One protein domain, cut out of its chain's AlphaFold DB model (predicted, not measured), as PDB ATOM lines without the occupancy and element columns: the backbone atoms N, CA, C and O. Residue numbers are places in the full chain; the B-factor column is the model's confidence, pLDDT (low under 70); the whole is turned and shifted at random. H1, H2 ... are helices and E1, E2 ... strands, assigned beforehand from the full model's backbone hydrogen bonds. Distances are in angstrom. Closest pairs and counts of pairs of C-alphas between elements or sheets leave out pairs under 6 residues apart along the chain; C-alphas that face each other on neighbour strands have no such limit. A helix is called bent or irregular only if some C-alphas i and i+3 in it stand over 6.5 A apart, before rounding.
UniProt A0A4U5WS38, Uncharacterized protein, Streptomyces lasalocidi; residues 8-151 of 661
ATOM      1  N   TRP A   8     292.847 113.257 162.786       87.88
ATOM      2  CA  TRP A   8     291.458 113.481 162.393       87.88
ATOM      3  C   TRP A   8     291.058 114.961 162.410       87.88
ATOM      4  O   TRP A   8     290.256 115.368 161.576       87.88
ATOM      5  N   LEU A   9     291.651 115.799 163.274       88.31
ATOM      6  CA  LEU A   9     291.322 117.229 163.338       88.31
ATOM      7  C   LEU A   9     291.669 117.956 162.031       88.31
ATOM      8  O   LEU A   9     290.933 118.832 161.585       88.31
ATOM      9  N   LEU A  10     292.767 117.563 161.375       86.44
ATOM     10  CA  LEU A  10     293.129 118.113 160.066       86.44
ATOM     11  C   LEU A  10     292.129 117.693 158.985       86.44
ATOM     12  O   LEU A  10     291.909 118.442 158.042       86.44
ATOM     13  N   THR A  11     291.556 116.494 159.105       86.88
ATOM     14  CA  THR A  11     290.519 115.992 158.196       86.88
ATOM     15  C   THR A  11     289.192 116.701 158.426       86.88
ATOM     16  O   THR A  11     288.568 117.112 157.455       86.88
ATOM     17  N   LEU A  12     288.814 116.923 159.687       89.81
ATOM     18  CA  LEU A  12     287.630 117.693 160.054       89.81
ATOM     19  C   LEU A  12     287.690 119.109 159.466       89.81
ATOM     20  O   LEU A  12     286.778 119.516 158.757       89.81
ATOM     21  N   VAL A  13     288.788 119.839 159.695       89.62
ATOM     22  CA  VAL A  13     288.932 121.212 159.181       89.62
ATOM     23  C   VAL A  13     289.009 121.246 157.654       89.62
ATOM     24  O   VAL A  13     288.415 122.125 157.039       89.62
ATOM     25  N   ALA A  14     289.710 120.297 157.030       86.19
ATOM     26  CA  ALA A  14     289.763 120.212 155.573       86.19
ATOM     27  C   ALA A  14     288.366 120.023 154.963       86.19
ATOM     28  O   ALA A  14     288.028 120.717 154.012       86.19
ATOM     29  N   ALA A  15     287.552 119.133 155.536       88.25
ATOM     30  CA  ALA A  15     286.189 118.904 155.073       88.25
ATOM     31  C   ALA A  15     285.282 120.125 155.310       88.25
ATOM     32  O   ALA A  15     284.515 120.477 154.422       88.25
ATOM     33  N   LEU A  16     285.415 120.815 156.450       89.62
ATOM     34  CA  LEU A  16     284.665 122.048 156.734       89.62
ATOM     35  C   LEU A  16     284.982 123.185 155.755       89.62
ATOM     36  O   LEU A  16     284.083 123.915 155.359       89.62
ATOM     37  N   VAL A  17     286.250 123.343 155.367       87.69
ATOM     38  CA  VAL A  17     286.658 124.354 154.376       87.69
ATOM     39  C   VAL A  17     286.199 123.965 152.971       87.69
ATOM     40  O   VAL A  17     285.801 124.830 152.196       87.69
ATOM     41  N   GLU A  18     286.266 122.678 152.625       85.25
ATOM     42  CA  GLU A  18     285.920 122.215 151.280       85.25
ATOM     43  C   GLU A  18     284.411 122.245 151.014       85.25
ATOM     44  O   GLU A  18     283.999 122.655 149.933       85.25
ATOM     45  N   PHE A  19     283.596 121.874 152.005       84.88
ATOM     46  CA  PHE A  19     282.133 121.814 151.898       84.88
ATOM     47  C   PHE A  19     281.412 123.053 152.455       84.88
ATOM     48  O   PHE A  19     280.218 123.001 152.734       84.88
ATOM     49  N   ASP A  20     282.113 124.178 152.600       84.44
ATOM     50  CA  ASP A  20     281.496 125.476 152.891       84.44
ATOM     51  C   ASP A  20     280.664 125.946 151.682       84.44
ATOM     52  O   ASP A  20     281.207 126.392 150.670       84.44
ATOM     53  N   GLU A  21     279.335 125.838 151.778       76.31
ATOM     54  CA  GLU A  21     278.397 126.141 150.681       76.31
ATOM     55  C   GLU A  21     278.476 127.598 150.195       76.31
ATOM     56  O   GLU A  21     278.205 127.892 149.030       76.31
ATOM     57  N   GLU A  22     278.898 128.519 151.063       79.69
ATOM     58  CA  GLU A  22     279.039 129.938 150.737       79.69
ATOM     59  C   GLU A  22     280.440 130.295 150.227       79.69
ATOM     60  O   GLU A  22     280.691 131.447 149.884       79.69
ATOM     61  N   ARG A  23     281.376 129.343 150.132       75.38
ATOM     62  CA  ARG A  23     282.786 129.613 149.797       75.38
ATOM     63  C   ARG A  23     282.961 130.462 148.537       75.38
ATOM     64  O   ARG A  23     283.794 131.364 148.520       75.38
ATOM     65  N   ALA A  24     282.165 130.203 147.500       66.81
ATOM     66  CA  ALA A  24     282.239 130.910 146.221       66.81
ATOM     67  C   ALA A  24     281.755 132.373 146.278       66.81
ATOM     68  O   ALA A  24     282.096 133.156 145.394       66.81
ATOM     69  N   SER A  25     280.973 132.759 147.292       70.00
ATOM     70  CA  SER A  25     280.487 134.133 147.477       70.00
ATOM     71  C   SER A  25     281.364 134.961 148.425       70.00
ATOM     72  O   SER A  25     281.105 136.151 148.623       70.00
ATOM     73  N   ARG A  26     282.423 134.367 148.997       75.94
ATOM     74  CA  ARG A  26     283.332 135.041 149.934       75.94
ATOM     75  C   ARG A  26     284.379 135.872 149.194       75.94
ATOM     76  O   ARG A  26     284.920 135.464 148.174       75.94
ATOM     77  N   THR A  27     284.699 137.037 149.755       70.75
ATOM     78  CA  THR A  27     285.660 137.999 149.186       70.75
ATOM     79  C   THR A  27     287.084 137.439 149.092       70.75
ATOM     80  O   THR A  27     287.808 137.778 148.164       70.75
ATOM     81  N   GLU A  28     287.469 136.558 150.021       72.69
ATOM     82  CA  GLU A  28     288.750 135.840 150.021       72.69
ATOM     83  C   GLU A  28     288.522 134.384 150.469       72.69
ATOM     84  O   GLU A  28     288.526 134.101 151.670       72.69
ATOM     85  N   PRO A  29     288.266 133.444 149.545       74.44
ATOM     86  CA  PRO A  29     288.094 132.041 149.902       74.44
ATOM     87  C   PRO A  29     289.441 131.424 150.296       74.44
ATOM     88  O   PRO A  29     290.402 131.475 149.530       74.44
ATOM     89  N   VAL A  30     289.514 130.800 151.476       79.25
ATOM     90  CA  VAL A  30     290.730 130.097 151.911       79.25
ATOM     91  C   VAL A  30     290.825 128.714 151.260       79.25
ATOM     92  O   VAL A  30     289.810 128.052 151.017       79.25
ATOM     93  N   THR A  31     292.040 128.246 150.971       80.31
ATOM     94  CA  THR A  31     292.248 126.888 150.447       80.31
ATOM     95  C   THR A  31     292.451 125.864 151.567       80.31
ATOM     96  O   THR A  31     292.982 126.162 152.639       80.31
ATOM     97  N   VAL A  32     292.080 124.603 151.314       80.56
ATOM     98  CA  VAL A  32     292.320 123.484 152.247       80.56
ATOM     99  C   VAL A  32     293.817 123.314 152.553       80.56
ATOM    100  O   VAL A  32     294.199 123.023 153.693       80.56
ATOM    101  N   ALA A  33     294.681 123.522 151.554       71.88
ATOM    102  CA  ALA A  33     296.131 123.417 151.699       71.88
ATOM    103  C   ALA A  33     296.695 124.488 152.650       71.88
ATOM    104  O   ALA A  33     297.465 124.162 153.558       71.88
ATOM    105  N   GLU A  34     296.270 125.745 152.504       78.50
ATOM    106  CA  GLU A  34     296.674 126.840 153.396       78.50
ATOM    107  C   GLU A  34     296.195 126.603 154.830       78.50
ATOM    108  O   GLU A  34     297.002 126.642 155.764       78.50
ATOM    109  N   SER A  35     294.913 126.270 155.005       83.81
ATOM    110  CA  SER A  35     294.298 126.012 156.312       83.81
ATOM    111  C   SER A  35     294.996 124.881 157.066       83.81
ATOM    112  O   SER A  35     295.358 125.014 158.238       83.81
ATOM    113  N   THR A  36     295.250 123.757 156.389       80.50
ATOM    114  CA  THR A  36     295.940 122.614 157.005       80.50
ATOM    115  C   THR A  36     297.424 122.891 157.254       80.50
ATOM    116  O   THR A  36     297.969 122.415 158.254       80.50
ATOM    117  N   GLY A  37     298.077 123.690 156.405       80.69
ATOM    118  CA  GLY A  37     299.444 124.164 156.614       80.69
ATOM    119  C   GLY A  37     299.581 125.034 157.866       80.69
ATOM    120  O   GLY A  37     300.476 124.799 158.680       80.69
ATOM    121  N   LEU A  38     298.665 125.988 158.060       84.62
ATOM    122  CA  LEU A  38     298.612 126.861 159.240       84.62
ATOM    123  C   LEU A  38     298.367 126.061 160.526       84.62
ATOM    124  O   LEU A  38     299.079 126.241 161.512       84.62
ATOM    125  N   LEU A  39     297.435 125.106 160.494       85.50
ATOM    126  CA  LEU A  39     297.157 124.211 161.623       85.50
ATOM    127  C   LEU A  39     298.344 123.321 162.009       85.50
ATOM    128  O   LEU A  39     298.546 123.060 163.195       85.50
ATOM    129  N   ARG A  40     299.141 122.856 161.038       84.50
ATOM    130  CA  ARG A  40     300.343 122.043 161.305       84.50
ATOM    131  C   ARG A  40     301.460 122.836 161.976       84.50
ATOM    132  O   ARG A  40     302.175 122.270 162.797       84.50
ATOM    133  N   ARG A  41     301.612 124.116 161.627       84.56
ATOM    134  CA  ARG A  41     302.616 125.020 162.219       84.56
ATOM    135  C   ARG A  41     302.171 125.631 163.552       84.56
ATOM    136  O   ARG A  41     302.969 126.294 164.203       84.56
ATOM    137  N   CYS A  42     300.914 125.421 163.941       86.88
ATOM    138  CA  CYS A  42     300.318 126.032 165.118       86.88
ATOM    139  C   CYS A  42     300.781 125.380 166.429       86.88
ATOM    140  O   CYS A  42     300.476 124.212 166.719       86.88
ATOM    141  N   GLU A  43     301.457 126.176 167.254       87.56
ATOM    142  CA  GLU A  43     301.748 125.845 168.646       87.56
ATOM    143  C   GLU A  43     300.516 126.120 169.514       87.56
ATOM    144  O   GLU A  43     299.740 127.036 169.246       87.56
ATOM    145  N   VAL A  44     300.295 125.304 170.547       85.12
ATOM    146  CA  VAL A  44     299.158 125.497 171.455       85.12
ATOM    147  C   VAL A  44     299.613 125.466 172.888       85.12
ATOM    148  O   VAL A  44     300.248 124.509 173.321       85.12
ATOM    149  N   THR A  45     299.234 126.515 173.608       86.56
ATOM    150  CA  THR A  45     299.571 126.700 175.012       86.56
ATOM    151  C   THR A  45     298.289 126.845 175.813       86.56
ATOM    152  O   THR A  45     297.433 127.659 175.480       86.56
ATOM    153  N   VAL A  46     298.158 126.061 176.881       84.50
ATOM    154  CA  VAL A  46     297.063 126.198 177.846       84.50
ATOM    155  C   VAL A  46     297.590 126.965 179.051       84.50
ATOM    156  O   VAL A  46     298.586 126.552 179.647       84.50
ATOM    157  N   ALA A  47     296.937 128.068 179.400       80.75
ATOM    158  CA  ALA A  47     297.351 128.949 180.486       80.75
ATOM    159  C   ALA A  47     296.195 129.198 181.460       80.75
ATOM    160  O   ALA A  47     295.035 129.252 181.054       80.75
ATOM    161  N   ASP A  48     296.520 129.381 182.739       72.25
ATOM    162  CA  ASP A  48     295.517 129.680 183.768       72.25
ATOM    163  C   ASP A  48     295.063 131.159 183.697       72.25
ATOM    164  O   ASP A  48     293.941 131.492 184.071       72.25
ATOM    165  N   GLU A  49     295.902 132.046 183.142       70.00
ATOM    166  CA  GLU A  49     295.578 133.438 182.804       70.00
ATOM    167  C   GLU A  49     296.256 133.829 181.475       70.00
ATOM    168  O   GLU A  49     297.394 133.447 181.206       70.00
ATOM    169  N   ALA A  50     295.572 134.620 180.643       69.38
ATOM    170  CA  ALA A  50     296.133 135.231 179.432       69.38
ATOM    171  C   ALA A  50     295.777 136.723 179.397       69.38
ATOM    172  O   ALA A  50     294.660 137.069 179.761       69.38
ATOM    173  N   VAL A  51     296.673 137.617 178.971       66.88
ATOM    174  CA  VAL A  51     296.442 139.077 178.989       66.88
ATOM    175  C   VAL A  51     296.801 139.685 177.632       66.88
ATOM    176  O   VAL A  51     297.877 139.406 177.111       66.88
ATOM    177  N   VAL A  52     295.928 140.536 177.080       65.38
ATOM    178  CA  VAL A  52     296.144 141.222 175.792       65.38
ATOM    179  C   VAL A  52     296.596 142.666 176.019       65.38
ATOM    180  O   VAL A  52     296.045 143.368 176.870       65.38
ATOM    181  N   TRP A  53     297.578 143.113 175.231       56.88
ATOM    182  CA  TRP A  53     298.078 144.489 175.213       56.88
ATOM    183  C   TRP A  53     297.927 145.094 173.811       56.88
ATOM    184  O   TRP A  53     298.356 144.476 172.841       56.88
ATOM    185  N   ILE A  54     297.364 146.302 173.694       50.06
ATOM    186  CA  ILE A  54     297.279 147.058 172.426       50.06
ATOM    187  C   ILE A  54     297.858 148.453 172.639       50.06
ATOM    188  O   ILE A  54     297.409 149.169 173.532       50.06
ATOM    189  N   ALA A  55     298.858 148.840 171.839       53.09
ATOM    190  CA  ALA A  55     299.513 150.154 171.921       53.09
ATOM    191  C   ALA A  55     299.925 150.557 173.360       53.09
ATOM    192  O   ALA A  55     299.815 151.715 173.752       53.09
ATOM    193  N   GLY A  56     300.369 149.586 174.171       50.88
ATOM    194  CA  GLY A  56     300.765 149.798 175.573       50.88
ATOM    195  C   GLY A  56     299.625 149.767 176.603       50.88
ATOM    196  O   GLY A  56     299.888 149.906 177.795       50.88
ATOM    197  N   HIS A  57     298.378 149.532 176.190       38.66
ATOM    198  CA  HIS A  57     297.224 149.416 177.085       38.66
ATOM    199  C   HIS A  57     296.847 147.953 177.341       38.66
ATOM    200  O   HIS A  57     296.622 147.196 176.397       38.66
ATOM    201  N   ARG A  58     296.742 147.565 178.619       52.34
ATOM    202  CA  ARG A  58     296.212 146.259 179.041       52.34
ATOM    203  C   ARG A  58     294.699 146.237 178.838       52.34
ATOM    204  O   ARG A  58     293.995 147.048 179.435       52.34
ATOM    205  N   LEU A  59     294.198 145.279 178.065       48.94
ATOM    206  CA  LEU A  59     292.766 145.013 177.966       48.94
ATOM    207  C   LEU A  59     292.358 144.024 179.066       48.94
ATOM    208  O   LEU A  59     292.855 142.898 179.123       48.94
ATOM    209  N   THR A  60     291.474 144.449 179.969       47.03
ATOM    210  CA  THR A  60     290.814 143.567 180.942       47.03
ATOM    211  C   THR A  60     289.477 143.114 180.379       47.03
ATOM    212  O   THR A  60     288.500 143.856 180.439       47.03
ATOM    213  N   GLU A  61     289.427 141.893 179.858       48.06
ATOM    214  CA  GLU A  61     288.170 141.235 179.498       48.06
ATOM    215  C   GLU A  61     287.893 140.077 180.461       48.06
ATOM    216  O   GLU A  61     288.765 139.230 180.689       48.06
ATOM    217  N   ASN A  62     286.683 140.065 181.029       43.62
ATOM    218  CA  ASN A  62     286.214 139.082 182.006       43.62
ATOM    219  C   ASN A  62     285.677 137.824 181.299       43.62
ATOM    220  O   ASN A  62     284.709 137.909 180.550       43.62
ATOM    221  N   GLY A  63     286.271 136.660 181.582       51.41
ATOM    222  CA  GLY A  63     285.804 135.339 181.139       51.41
ATOM    223  C   GLY A  63     286.821 134.240 181.478       51.41
ATOM    224  O   GLY A  63     288.019 134.456 181.319       51.41
ATOM    225  N   THR A  64     286.360 133.089 181.985       51.69
ATOM    226  CA  THR A  64     287.208 131.992 182.512       51.69
ATOM    227  C   THR A  64     287.663 130.963 181.470       51.69
ATOM    228  O   THR A  64     288.671 130.302 181.691       51.69
ATOM    229  N   ASP A  65     286.954 130.844 180.342       59.56
ATOM    230  CA  ASP A  65     287.301 129.957 179.222       59.56
ATOM    231  C   ASP A  65     287.392 130.805 177.939       59.56
ATOM    232  O   ASP A  65     286.371 131.258 177.423       59.56
ATOM    233  N   ARG A  66     288.608 131.057 177.431       75.50
ATOM    234  CA  ARG A  66     288.829 131.823 176.187       75.50
ATOM    235  C   ARG A  66     289.978 131.271 175.359       75.50
ATOM    236  O   ARG A  66     290.885 130.655 175.907       75.50
ATOM    237  N   ALA A  67     289.994 131.559 174.062       82.12
ATOM    238  CA  ALA A  67     291.153 131.306 173.217       82.12
ATOM    239  C   ALA A  67     291.591 132.571 172.481       82.12
ATOM    240  O   ALA A  67     290.764 133.327 171.977       82.12
ATOM    241  N   LEU A  68     292.901 132.792 172.432       84.50
ATOM    242  CA  LEU A  68     293.537 133.913 171.753       84.50
ATOM    243  C   LEU A  68     294.481 133.371 170.684       84.50
ATOM    244  O   LEU A  68     295.234 132.430 170.933       84.50
ATOM    245  N   LEU A  69     294.462 133.985 169.506       85.19
ATOM    246  CA  LEU A  69     295.447 133.733 168.465       85.19
ATOM    247  C   LEU A  69     296.573 134.759 168.598       85.19
ATOM    248  O   LEU A  69     296.330 135.958 168.503       85.19
ATOM    249  N   HIS A  70     297.803 134.288 168.775       83.19
ATOM    250  CA  HIS A  70     298.996 135.084 168.545       83.19
ATOM    251  C   HIS A  70     299.463 134.857 167.096       83.19
ATOM    252  O   HIS A  70     299.998 133.784 166.788       83.19
ATOM    253  N   PRO A  71     299.246 135.831 166.190       75.50
ATOM    254  CA  PRO A  71     299.673 135.708 164.805       75.50
ATOM    255  C   PRO A  71     301.185 135.942 164.721       75.50
ATOM    256  O   PRO A  71     301.663 137.053 164.931       75.50
ATOM    257  N   HIS A  72     301.938 134.887 164.421       79.06
ATOM    258  CA  HIS A  72     303.354 134.955 164.063       79.06
ATOM    259  C   HIS A  72     303.516 134.321 162.676       79.06
ATOM    260  O   HIS A  72     302.942 133.249 162.458       79.06
ATOM    261  N   PRO A  73     304.283 134.927 161.748       69.50
ATOM    262  CA  PRO A  73     304.383 134.460 160.360       69.50
ATOM    263  C   PRO A  73     304.830 132.993 160.252       69.50
ATOM    264  O   PRO A  73     304.210 132.209 159.536       69.50
ATOM    265  N   ASP A  74     305.838 132.594 161.034       72.88
ATOM    266  CA  ASP A  74     306.391 131.232 160.954       72.88
ATOM    267  C   ASP A  74     305.779 130.217 161.935       72.88
ATOM    268  O   ASP A  74     305.795 129.011 161.675       72.88
ATOM    269  N   ARG A  75     305.257 130.681 163.076       80.06
ATOM    270  CA  ARG A  75     304.852 129.847 164.223       80.06
ATOM    271  C   ARG A  75     303.663 130.461 164.964       80.06
ATOM    272  O   ARG A  75     303.827 130.978 166.069       80.06
ATOM    273  N   PRO A  76     302.469 130.474 164.358       86.81
ATOM    274  CA  PRO A  76     301.294 130.996 165.037       86.81
ATOM    275  C   PRO A  76     301.019 130.188 166.311       86.81
ATOM    276  O   PRO A  76     301.215 128.972 166.333       86.81
ATOM    277  N   CYS A  77     300.551 130.852 167.368       89.00
ATOM    278  CA  CYS A  77     300.259 130.193 168.639       89.00
ATOM    279  C   CYS A  77     298.810 130.435 169.063       89.00
ATOM    280  O   CYS A  77     298.373 131.581 169.154       89.00
ATOM    281  N   VAL A  78     298.072 129.368 169.375       89.12
ATOM    282  CA  VAL A  78     296.755 129.466 170.019       89.12
ATOM    283  C   VAL A  78     296.927 129.308 171.526       89.12
ATOM    284  O   VAL A  78     297.393 128.279 172.016       89.12
ATOM    285  N   VAL A  79     296.549 130.344 172.268       86.88
ATOM    286  CA  VAL A  79     296.587 130.373 173.729       86.88
ATOM    287  C   VAL A  79     295.184 130.121 174.255       86.88
ATOM    288  O   VAL A  79     294.295 130.942 174.051       86.88
ATOM    289  N   VAL A  80     294.984 129.000 174.940       85.88
ATOM    290  CA  VAL A  80     293.706 128.639 175.563       85.88
ATOM    291  C   VAL A  80     293.777 128.987 177.048       85.88
ATOM    292  O   VAL A  80     294.492 128.339 177.811       85.88
ATOM    293  N   GLY A  81     293.065 130.038 177.445       79.12
ATOM    294  CA  GLY A  81     292.856 130.415 178.838       79.12
ATOM    295  C   GLY A  81     291.814 129.504 179.476       79.12
ATOM    296  O   GLY A  81     290.692 129.437 178.972       79.12
ATOM    297  N   HIS A  82     292.184 128.802 180.548       70.69
ATOM    298  CA  HIS A  82     291.295 127.860 181.226       70.69
ATOM    299  C   HIS A  82     291.524 127.807 182.739       70.69
ATOM    300  O   HIS A  82     292.647 127.611 183.196       70.69
ATOM    301  N   SER A  83     290.434 127.846 183.507       60.00
ATOM    302  CA  SER A  83     290.428 127.573 184.948       60.00
ATOM    303  C   SER A  83     289.563 126.337 185.260       60.00
ATOM    304  O   SER A  83     288.341 126.452 185.376       60.00
ATOM    305  N   GLY A  84     290.166 125.143 185.378       63.31
ATOM    306  CA  GLY A  84     289.442 123.894 185.680       63.31
ATOM    307  C   GLY A  84     290.136 122.581 185.252       63.31
ATOM    308  O   GLY A  84     291.319 122.587 184.894       63.31
ATOM    309  N   PRO A  85     289.427 121.429 185.314       62.53
ATOM    310  CA  PRO A  85     289.941 120.128 184.876       62.53
ATOM    311  C   PRO A  85     290.174 120.090 183.358       62.53
ATOM    312  O   PRO A  85     289.252 120.283 182.567       62.53
ATOM    313  N   ARG A  86     291.413 119.788 182.956       69.94
ATOM    314  CA  ARG A  86     291.868 119.811 181.559       69.94
ATOM    315  C   ARG A  86     291.475 118.522 180.823       69.94
ATOM    316  O   ARG A  86     292.227 117.551 180.852       69.94
ATOM    317  N   THR A  87     290.326 118.506 180.147       78.44
ATOM    318  CA  THR A  87     289.996 117.460 179.157       78.44
ATOM    319  C   THR A  87     290.350 117.932 177.745       78.44
ATOM    320  O   THR A  87     290.221 119.115 177.427       78.44
ATOM    321  N   GLY A  88     290.803 117.016 176.880       82.62
ATOM    322  CA  GLY A  88     291.184 117.347 175.500       82.62
ATOM    323  C   GLY A  88     290.036 117.978 174.701       82.62
ATOM    324  O   GLY A  88     290.243 118.984 174.025       82.62
ATOM    325  N   TRP A  89     288.812 117.459 174.852       88.44
ATOM    326  CA  TRP A  89     287.610 117.991 174.195       88.44
ATOM    327  C   TRP A  89     287.273 119.416 174.618       88.44
ATOM    328  O   TRP A  89     286.982 120.259 173.769       88.44
ATOM    329  N   ARG A  90     287.392 119.726 175.912       84.00
ATOM    330  CA  ARG A  90     287.141 121.079 176.411       84.00
ATOM    331  C   ARG A  90     288.163 122.073 175.868       84.00
ATOM    332  O   ARG A  90     287.772 123.139 175.408       84.00
ATOM    333  N   VAL A  91     289.445 121.698 175.828       87.19
ATOM    334  CA  VAL A  91     290.503 122.524 175.216       87.19
ATOM    335  C   VAL A  91     290.226 122.764 173.726       87.19
ATOM    336  O   VAL A  91     290.320 123.901 173.271       87.19
ATOM    337  N   LEU A  92     289.840 121.724 172.976       88.88
ATOM    338  CA  LEU A  92     289.496 121.818 171.551       88.88
ATOM    339  C   LEU A  92     288.321 122.770 171.295       88.88
ATOM    340  O   LEU A  92     288.407 123.629 170.420       88.88
ATOM    341  N   ARG A  93     287.245 122.646 172.078       89.44
ATOM    342  CA  ARG A  93     286.049 123.490 171.958       89.44
ATOM    343  C   ARG A  93     286.341 124.943 172.312       89.44
ATOM    344  O   ARG A  93     285.975 125.831 171.552       89.44
ATOM    345  N   THR A  94     287.052 125.203 173.412       88.06
ATOM    346  CA  THR A  94     287.460 126.571 173.773       88.06
ATOM    347  C   THR A  94     288.370 127.183 172.705       88.06
ATOM    348  O   THR A  94     288.286 128.381 172.448       88.06
ATOM    349  N   ALA A  95     289.201 126.373 172.041       89.62
ATOM    350  CA  ALA A  95     290.082 126.815 170.962       89.62
ATOM    351  C   ALA A  95     289.369 127.103 169.628       89.62
ATOM    352  O   ALA A  95     289.969 127.771 168.786       89.62
ATOM    353  N   ALA A  96     288.131 126.639 169.412       90.94
ATOM    354  CA  ALA A  96     287.466 126.693 168.105       90.94
ATOM    355  C   ALA A  96     287.453 128.096 167.452       90.94
ATOM    356  O   ALA A  96     287.859 128.187 166.291       90.94
ATOM    357  N   PRO A  97     287.137 129.204 168.161       88.88
ATOM    358  CA  PRO A  97     287.179 130.544 167.566       88.88
ATOM    359  C   PRO A  97     288.589 130.973 167.131       88.88
ATOM    360  O   PRO A  97     288.772 131.537 166.053       88.88
ATOM    361  N   ALA A  98     289.610 130.663 167.936       88.56
ATOM    362  CA  ALA A  98     290.998 130.989 167.614       88.56
ATOM    363  C   ALA A  98     291.554 130.109 166.481       88.56
ATOM    364  O   ALA A  98     292.364 130.577 165.686       88.56
ATOM    365  N   LEU A  99     291.103 128.855 166.374       90.56
ATOM    366  CA  LEU A  99     291.447 127.953 165.271       90.56
ATOM    367  C   LEU A  99     290.794 128.394 163.957       90.56
ATOM    368  O   LEU A  99     291.462 128.385 162.928       90.56
ATOM    369  N   ALA A 100     289.533 128.827 163.995       90.31
ATOM    370  CA  ALA A 100     288.833 129.391 162.846       90.31
ATOM    371  C   ALA A 100     289.502 130.695 162.363       90.31
ATOM    372  O   ALA A 100     289.745 130.873 161.170       90.31
ATOM    373  N   ALA A 101     289.896 131.569 163.295       88.31
ATOM    374  CA  ALA A 101     290.675 132.767 162.982       88.31
ATOM    375  C   ALA A 101     292.064 132.433 162.405       88.31
ATOM    376  O   ALA A 101     292.495 133.063 161.440       88.31
ATOM    377  N   LEU A 102     292.748 131.419 162.950       89.81
ATOM    378  CA  LEU A 102     294.060 130.960 162.477       89.81
ATOM    379  C   LEU A 102     294.014 130.532 161.013       89.81
ATOM    380  O   LEU A 102     294.895 130.904 160.245       89.81
ATOM    381  N   ILE A 103     293.001 129.756 160.628       88.06
ATOM    382  CA  ILE A 103     292.828 129.295 159.247       88.06
ATOM    383  C   ILE A 103     292.192 130.359 158.343       88.06
ATOM    384  O   ILE A 103     291.768 130.034 157.243       88.06
ATOM    385  N   ARG A 104     292.096 131.620 158.797       86.94
ATOM    386  CA  ARG A 104     291.482 132.744 158.067       86.94
ATOM    387  C   ARG A 104     290.015 132.518 157.677       86.94
ATOM    388  O   ARG A 104     289.507 133.189 156.787       86.94
ATOM    389  N   ALA A 105     289.320 131.628 158.379       87.62
ATOM    390  CA  ALA A 105     287.905 131.341 158.177       87.62
ATOM    391  C   ALA A 105     287.135 131.499 159.502       87.62
ATOM    392  O   ALA A 105     286.590 130.522 160.015       87.62
ATOM    393  N   PRO A 106     287.089 132.711 160.099       88.00
ATOM    394  CA  PRO A 106     286.460 132.935 161.407       88.00
ATOM    395  C   PRO A 106     284.968 132.576 161.423       88.00
ATOM    396  O   PRO A 106     284.435 132.222 162.468       88.00
ATOM    397  N   TYR A 107     284.312 132.606 160.265       85.38
ATOM    398  CA  TYR A 107     282.920 132.198 160.083       85.38
ATOM    399  C   TYR A 107     282.685 130.692 160.314       85.38
ATOM    400  O   TYR A 107     281.562 130.295 160.597       85.38
ATOM    401  N   LEU A 108     283.726 129.851 160.252       89.25
ATOM    402  CA  LEU A 108     283.626 128.419 160.571       89.25
ATOM    403  C   LEU A 108     283.688 128.134 162.079       89.25
ATOM    404  O   LEU A 108     283.615 126.971 162.467       89.25
ATOM    405  N   ALA A 109     283.851 129.150 162.937       89.00
ATOM    406  CA  ALA A 109     284.030 128.961 164.378       89.00
ATOM    407  C   ALA A 109     282.875 128.188 165.026       89.00
ATOM    408  O   ALA A 109     283.126 127.223 165.752       89.00
ATOM    409  N   ASP A 110     281.634 128.577 164.730       86.12
ATOM    410  CA  ASP A 110     280.441 127.962 165.318       86.12
ATOM    411  C   ASP A 110     280.246 126.530 164.806       86.12
ATOM    412  O   ASP A 110     280.026 125.614 165.597       86.12
ATOM    413  N   ILE A 111     280.448 126.309 163.503       89.69
ATOM    414  CA  ILE A 111     280.341 124.986 162.868       89.69
ATOM    415  C   ILE A 111     281.418 124.034 163.415       89.69
ATOM    416  O   ILE A 111     281.144 122.878 163.740       89.69
ATOM    417  N   LEU A 112     282.654 124.519 163.571       91.50
ATOM    418  CA  LEU A 112     283.745 123.752 164.170       91.50
ATOM    419  C   LEU A 112     283.449 123.417 165.637       91.50
ATOM    420  O   LEU A 112     283.685 122.288 166.069       91.50
ATOM    421  N   TRP A 113     282.936 124.376 166.409       92.31
ATOM    422  CA  TRP A 113     282.564 124.157 167.806       92.31
ATOM    423  C   TRP A 113     281.439 123.125 167.943       92.31
ATOM    424  O   TRP A 113     281.507 122.245 168.807       92.31
ATOM    425  N   GLU A 114     280.429 123.197 167.076       90.44
ATOM    426  CA  GLU A 114     279.318 122.251 167.034       90.44
ATOM    427  C   GLU A 114     279.805 120.843 166.683       90.44
ATOM    428  O   GLU A 114     279.493 119.889 167.399       90.44
ATOM    429  N   ALA A 115     280.651 120.710 165.658       91.25
ATOM    430  CA  ALA A 115     281.230 119.428 165.275       91.25
ATOM    431  C   ALA A 115     282.032 118.789 166.424       91.25
ATOM    432  O   ALA A 115     281.872 117.607 166.730       91.25
ATOM    433  N   LEU A 116     282.859 119.576 167.119       92.50
ATOM    434  CA  LEU A 116     283.618 119.103 168.281       92.50
ATOM    435  C   LEU A 116     282.707 118.697 169.450       92.50
ATOM    436  O   LEU A 116     283.010 117.732 170.149       92.50
ATOM    437  N   THR A 117     281.589 119.399 169.648       90.25
ATOM    438  CA  THR A 117     280.596 119.075 170.686       90.25
ATOM    439  C   THR A 117     279.888 117.756 170.375       90.25
ATOM    440  O   THR A 117     279.839 116.875 171.231       90.25
ATOM    441  N   ARG A 118     279.444 117.557 169.127       90.88
ATOM    442  CA  ARG A 118     278.816 116.304 168.673       90.88
ATOM    443  C   ARG A 118     279.761 115.097 168.786       90.88
ATOM    444  O   ARG A 118     279.315 113.991 169.087       90.88
ATOM    445  N   LEU A 119     281.067 115.286 168.562       90.50
ATOM    446  CA  LEU A 119     282.076 114.233 168.758       90.50
ATOM    447  C   LEU A 119     282.269 113.872 170.243       90.50
ATOM    448  O   LEU A 119     282.397 112.691 170.568       90.50
ATOM    449  N   GLU A 120     282.256 114.862 171.142       89.75
ATOM    450  CA  GLU A 120     282.354 114.649 172.595       89.75
ATOM    451  C   GLU A 120     281.113 113.932 173.154       89.75
ATOM    452  O   GLU A 120     281.244 112.989 173.935       89.75
ATOM    453  N   GLU A 121     279.912 114.318 172.713       89.06
ATOM    454  CA  GLU A 121     278.639 113.709 173.136       89.06
ATOM    455  C   GLU A 121     278.537 112.216 172.792       89.06
ATOM    456  O   GLU A 121     277.835 111.463 173.469       89.06
ATOM    457  N   ARG A 122     279.290 111.755 171.786       87.38
ATOM    458  CA  ARG A 122     279.405 110.333 171.423       87.38
ATOM    459  C   ARG A 122     280.334 109.534 172.343       87.38
ATOM    460  O   ARG A 122     280.491 108.331 172.147       87.38
ATOM    461  N   GLY A 123     280.954 110.170 173.338       82.19
ATOM    462  CA  GLY A 123     281.845 109.514 174.297       82.19
ATOM    463  C   GLY A 123     283.178 109.057 173.697       82.19
ATOM    464  O   GLY A 123     283.847 108.199 174.275       82.19
ATOM    465  N   LEU A 124     283.563 109.609 172.541       86.12
ATOM    466  CA  LEU A 124     284.824 109.297 171.870       86.12
ATOM    467  C   LEU A 124     286.008 109.890 172.639       86.12
ATOM    468  O   LEU A 124     285.883 110.895 173.344       86.12
ATOM    469  N   LYS A 125     287.190 109.299 172.481       85.00
ATOM    470  CA  LYS A 125     288.431 109.900 172.980       85.00
ATOM    471  C   LYS A 125     289.044 110.788 171.902       85.00
ATOM    472  O   LYS A 125     288.918 110.517 170.714       85.00
ATOM    473  N   THR A 126     289.737 111.850 172.307       83.31
ATOM    474  CA  THR A 126     290.341 112.823 171.379       83.31
ATOM    475  C   THR A 126     291.442 112.244 170.487       83.31
ATOM    476  O   THR A 126     291.839 112.880 169.513       83.31
ATOM    477  N   ASP A 127     291.969 111.066 170.805       80.94
ATOM    478  CA  ASP A 127     292.954 110.319 170.023       80.94
ATOM    479  C   ASP A 127     292.332 109.256 169.099       80.94
ATOM    480  O   ASP A 127     293.020 108.787 168.194       80.94
ATOM    481  N   ASP A 128     291.042 108.938 169.256       81.75
ATOM    482  CA  ASP A 128     290.365 107.829 168.571       81.75
ATOM    483  C   ASP A 128     289.025 108.272 167.952       81.75
ATOM    484  O   ASP A 128     287.942 108.062 168.502       81.75
ATOM    485  N   VAL A 129     289.115 108.945 166.799       88.25
ATOM    486  CA  VAL A 129     287.965 109.393 165.995       88.25
ATOM    487  C   VAL A 129     288.107 108.838 164.577       88.25
ATOM    488  O   VAL A 129     289.055 109.177 163.865       88.25
ATOM    489  N   SER A 130     287.160 107.989 164.165       87.25
ATOM    490  CA  SER A 130     287.142 107.365 162.834       87.25
ATOM    491  C   SER A 130     286.583 108.290 161.743       87.25
ATOM    492  O   SER A 130     285.848 109.235 162.021       87.25
ATOM    493  N   GLU A 131     286.888 107.989 160.477       85.31
ATOM    494  CA  GLU A 131     286.348 108.723 159.317       85.31
ATOM    495  C   GLU A 131     284.819 108.646 159.224       85.31
ATOM    496  O   GLU A 131     284.179 109.617 158.834       85.31
ATOM    497  N   GLU A 132     284.224 107.523 159.631       85.12
ATOM    498  CA  GLU A 132     282.768 107.358 159.711       85.12
ATOM    499  C   GLU A 132     282.153 108.352 160.703       85.12
ATOM    500  O   GLU A 132     281.215 109.070 160.366       85.12
ATOM    501  N   ASN A 133     282.766 108.502 161.882       88.12
ATOM    502  CA  ASN A 133     282.327 109.484 162.869       88.12
ATOM    503  C   ASN A 133     282.447 110.926 162.354       88.12
ATOM    504  O   ASN A 133     281.577 111.744 162.649       88.12
ATOM    505  N   LEU A 134     283.500 111.238 161.588       89.12
ATOM    506  CA  LEU A 134     283.673 112.559 160.976       89.12
ATOM    507  C   LEU A 134     282.617 112.842 159.906       89.12
ATOM    508  O   LEU A 134     282.042 113.926 159.912       89.12
ATOM    509  N   ALA A 135     282.356 111.886 159.010       86.62
ATOM    510  CA  ALA A 135     281.338 112.027 157.971       86.62
ATOM    511  C   ALA A 135     279.958 112.275 158.594       86.62
ATOM    512  O   ALA A 135     279.270 113.216 158.206       86.62
ATOM    513  N   ASP A 136     279.612 111.511 159.631       87.62
ATOM    514  CA  ASP A 136     278.330 111.629 160.320       87.62
ATOM    515  C   ASP A 136     278.161 112.960 161.064       87.62
ATOM    516  O   ASP A 136     277.072 113.525 161.066       87.62
ATOM    517  N   VAL A 137     279.204 113.467 161.736       90.12
ATOM    518  CA  VAL A 137     279.120 114.754 162.458       90.12
ATOM    519  C   VAL A 137     278.989 115.936 161.501       90.12
ATOM    520  O   VAL A 137     278.283 116.892 161.821       90.12
ATOM    521  N   LEU A 138     279.657 115.852 160.350       87.31
ATOM    522  CA  LEU A 138     279.612 116.853 159.288       87.31
ATOM    523  C   LEU A 138     278.380 116.727 158.381       87.31
ATOM    524  O   LEU A 138     278.249 117.508 157.448       87.31
ATOM    525  N   GLU A 139     277.515 115.737 158.621       87.25
ATOM    526  CA  GLU A 139     276.344 115.440 157.784       87.25
ATOM    527  C   GLU A 139     276.713 115.163 156.307       87.25
ATOM    528  O   GLU A 139     275.927 115.375 155.384       87.25
ATOM    529  N   LEU A 140     277.918 114.630 156.078       86.50
ATOM    530  CA  LEU A 140     278.447 114.279 154.763       86.50
ATOM    531  C   LEU A 140     278.248 112.792 154.471       86.50
ATOM    532  O   LEU A 140     278.399 111.922 155.329       86.50
ATOM    533  N   ARG A 141     278.014 112.455 153.201       83.88
ATOM    534  CA  ARG A 141     278.085 111.061 152.746       83.88
ATOM    535  C   ARG A 141     279.545 110.601 152.755       83.88
ATOM    536  O   ARG A 141     280.433 111.344 152.347       83.88
ATOM    537  N   GLN A 142     279.810 109.337 153.101       76.31
ATOM    538  CA  GLN A 142     281.187 108.810 153.186       76.31
ATOM    539  C   GLN A 142     282.036 109.036 151.918       76.31
ATOM    540  O   GLN A 142     283.240 109.254 152.016       76.31
ATOM    541  N   HIS A 143     281.439 109.021 150.720       71.50
ATOM    542  CA  HIS A 143     282.179 109.288 149.480       71.50
ATOM    543  C   HIS A 143     282.652 110.746 149.350       71.50
ATOM    544  O   HIS A 143     283.696 110.980 148.752       71.50
ATOM    545  N   GLN A 144     281.932 111.711 149.932       74.69
ATOM    546  CA  GLN A 144     282.320 113.125 149.937       74.69
ATOM    547  C   GLN A 144     283.561 113.336 150.811       74.69
ATOM    548  O   GLN A 144     284.516 113.987 150.396       74.69
ATOM    549  N   LEU A 145     283.602 112.696 151.984       79.62
ATOM    550  CA  LEU A 145     284.789 112.719 152.837       79.62
ATOM    551  C   LEU A 145     285.980 111.998 152.182       79.62
ATOM    552  O   LEU A 145     287.110 112.482 152.256       79.62
ATOM    553  N   ARG A 146     285.735 110.873 151.493       76.12
ATOM    554  CA  ARG A 146     286.777 110.160 150.736       76.12
ATOM    555  C   ARG A 146     287.376 111.009 149.618       76.12
ATOM    556  O   ARG A 146     288.585 110.946 149.453       76.12
ATOM    557  N   ALA A 147     286.589 111.833 148.926       71.75
ATOM    558  CA  ALA A 147     287.104 112.757 147.910       71.75
ATOM    559  C   ALA A 147     288.089 113.786 148.508       71.75
ATOM    560  O   ALA A 147     289.179 113.988 147.982       71.75
ATOM    561  N   VAL A 148     287.780 114.360 149.679       73.12
ATOM    562  CA  VAL A 148     288.700 115.275 150.393       73.12
ATOM    563  C   VAL A 148     289.989 114.566 150.815       73.12
ATOM    564  O   VAL A 148     291.082 115.136 150.775       73.12
ATOM    565  N   LEU A 149     289.880 113.312 151.249       71.00
ATOM    566  CA  LEU A 149     291.037 112.501 151.628       71.00
ATOM    567  C   LEU A 149     291.891 112.116 150.418       71.00
ATOM    568  O   LEU A 149     293.116 112.155 150.519       71.00
ATOM    569  N   ALA A 150     291.256 111.800 149.294       65.56
ATOM    570  CA  ALA A 150     291.883 111.492 148.019       65.56
ATOM    571  C   ALA A 150     292.646 112.690 147.435       65.56
ATOM    572  O   ALA A 150     293.814 112.553 147.079       65.56
ATOM    573  N   GLU A 151     292.060 113.888 147.451       69.88
ATOM    574  CA  GLU A 151     292.737 115.129 147.049       69.88
ATOM    575  C   GLU A 151     293.983 115.389 147.914       69.88
ATOM    576  O   GLU A 151     295.081 115.670 147.432       69.88
TER     577      GLU A 151
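Overview. This is residues 8 to 151 of the 661 residues of an uncharacterized protein of Streptomyces lasalocidi (UniProt A0A4U5WS38). A row of layers makes the body: the sheet of E1, E5 and E4, H3 over one face of it, H4 packed on H3 away from the sheet, and a cluster of H1, H5 and H6 beyond H4, with H2 touching H1 and H3. From the sheet the stretch between E1 and E4 reaches outward as an arm ending in the small hairpin E2 and E3, where residues 53 to 58 stick out. The printed part has 144 residues with six named helices and five named strands, in the order H1, H2, E1, E2, E3, E4, E5, H3, H4, H5, H6. The sheet, in order E1, E5, E4, is mixed, E2 and E3 are antiparallel, and the class is mixed, helices and strands. The whole is compact, with a radius of gyration of the C-alphas of 15.9 A and spans of 51, 37 and 24 A.

Along the chain. H1, residues 8 to 18, begins at C-alpha 8 (291.458, 113.481, 162.393) and is 15.2 A long. H2 holds residues 32 to 41, E1 43 to 47, E2 52 to 54 and E3 57 to 59. E4, residues 65 to 70, is 16.6 A long; E5, residues 77 to 82, 15.6 A. H3, residues 88 to 102, is 19.1 A long, and H4, residues 106 to 121, 23.8 A. Both are irregular: C-alphas 94 and 97 are 7.4 A apart, and C-alphas 107 and 110 7.2 A. H5 holds residues 131 to 137; H6, residues 142 to 151, ends at C-alpha 151 (292.737, 115.129, 147.049).

Arrangement. H1 is the hub, touching H2, H4, H5 and H6. H1 and H2 form a helical hairpin, closest at the C-alphas of Ala 14 and Val 32, 5.3 A. H3 is on the sheet at a height of 7.9 A, over E5 and E4. E1 and E5 are parallel, with N 80 and O 45 2.8 A apart; E5 and E4 are an antiparallel hairpin, with N 81 and O 66 2.7 A apart. In the hairpin E2 and E3, N 54 and O 57 are 2.9 A apart. H3 and H4 form a helical hairpin at a shallow tilt of 14 degrees, their closest C-alphas those of Ala 100 and Pro 106, 4.5 A. H5 and H6 touch at the C-alphas of Ala 135 and Gln 142, 5.8 A. Every O i to N i+4 pair is within hydrogen-bond range in H1, H2, H5 and H6, against 9 of 11 in H3 and 10 of 12 in H4.

Size, cuts and confidence. The C-alphas farthest apart, those of Gly 56 and His 143, are 51.6 A apart. The printed part has no cut. The link from H1 to H2, 13 residues, is long. Mean pLDDT of the printed part is 79.6; residue 24 and residues 50 to 65, 73, 83 to 86 and 150 to 151 are under 70.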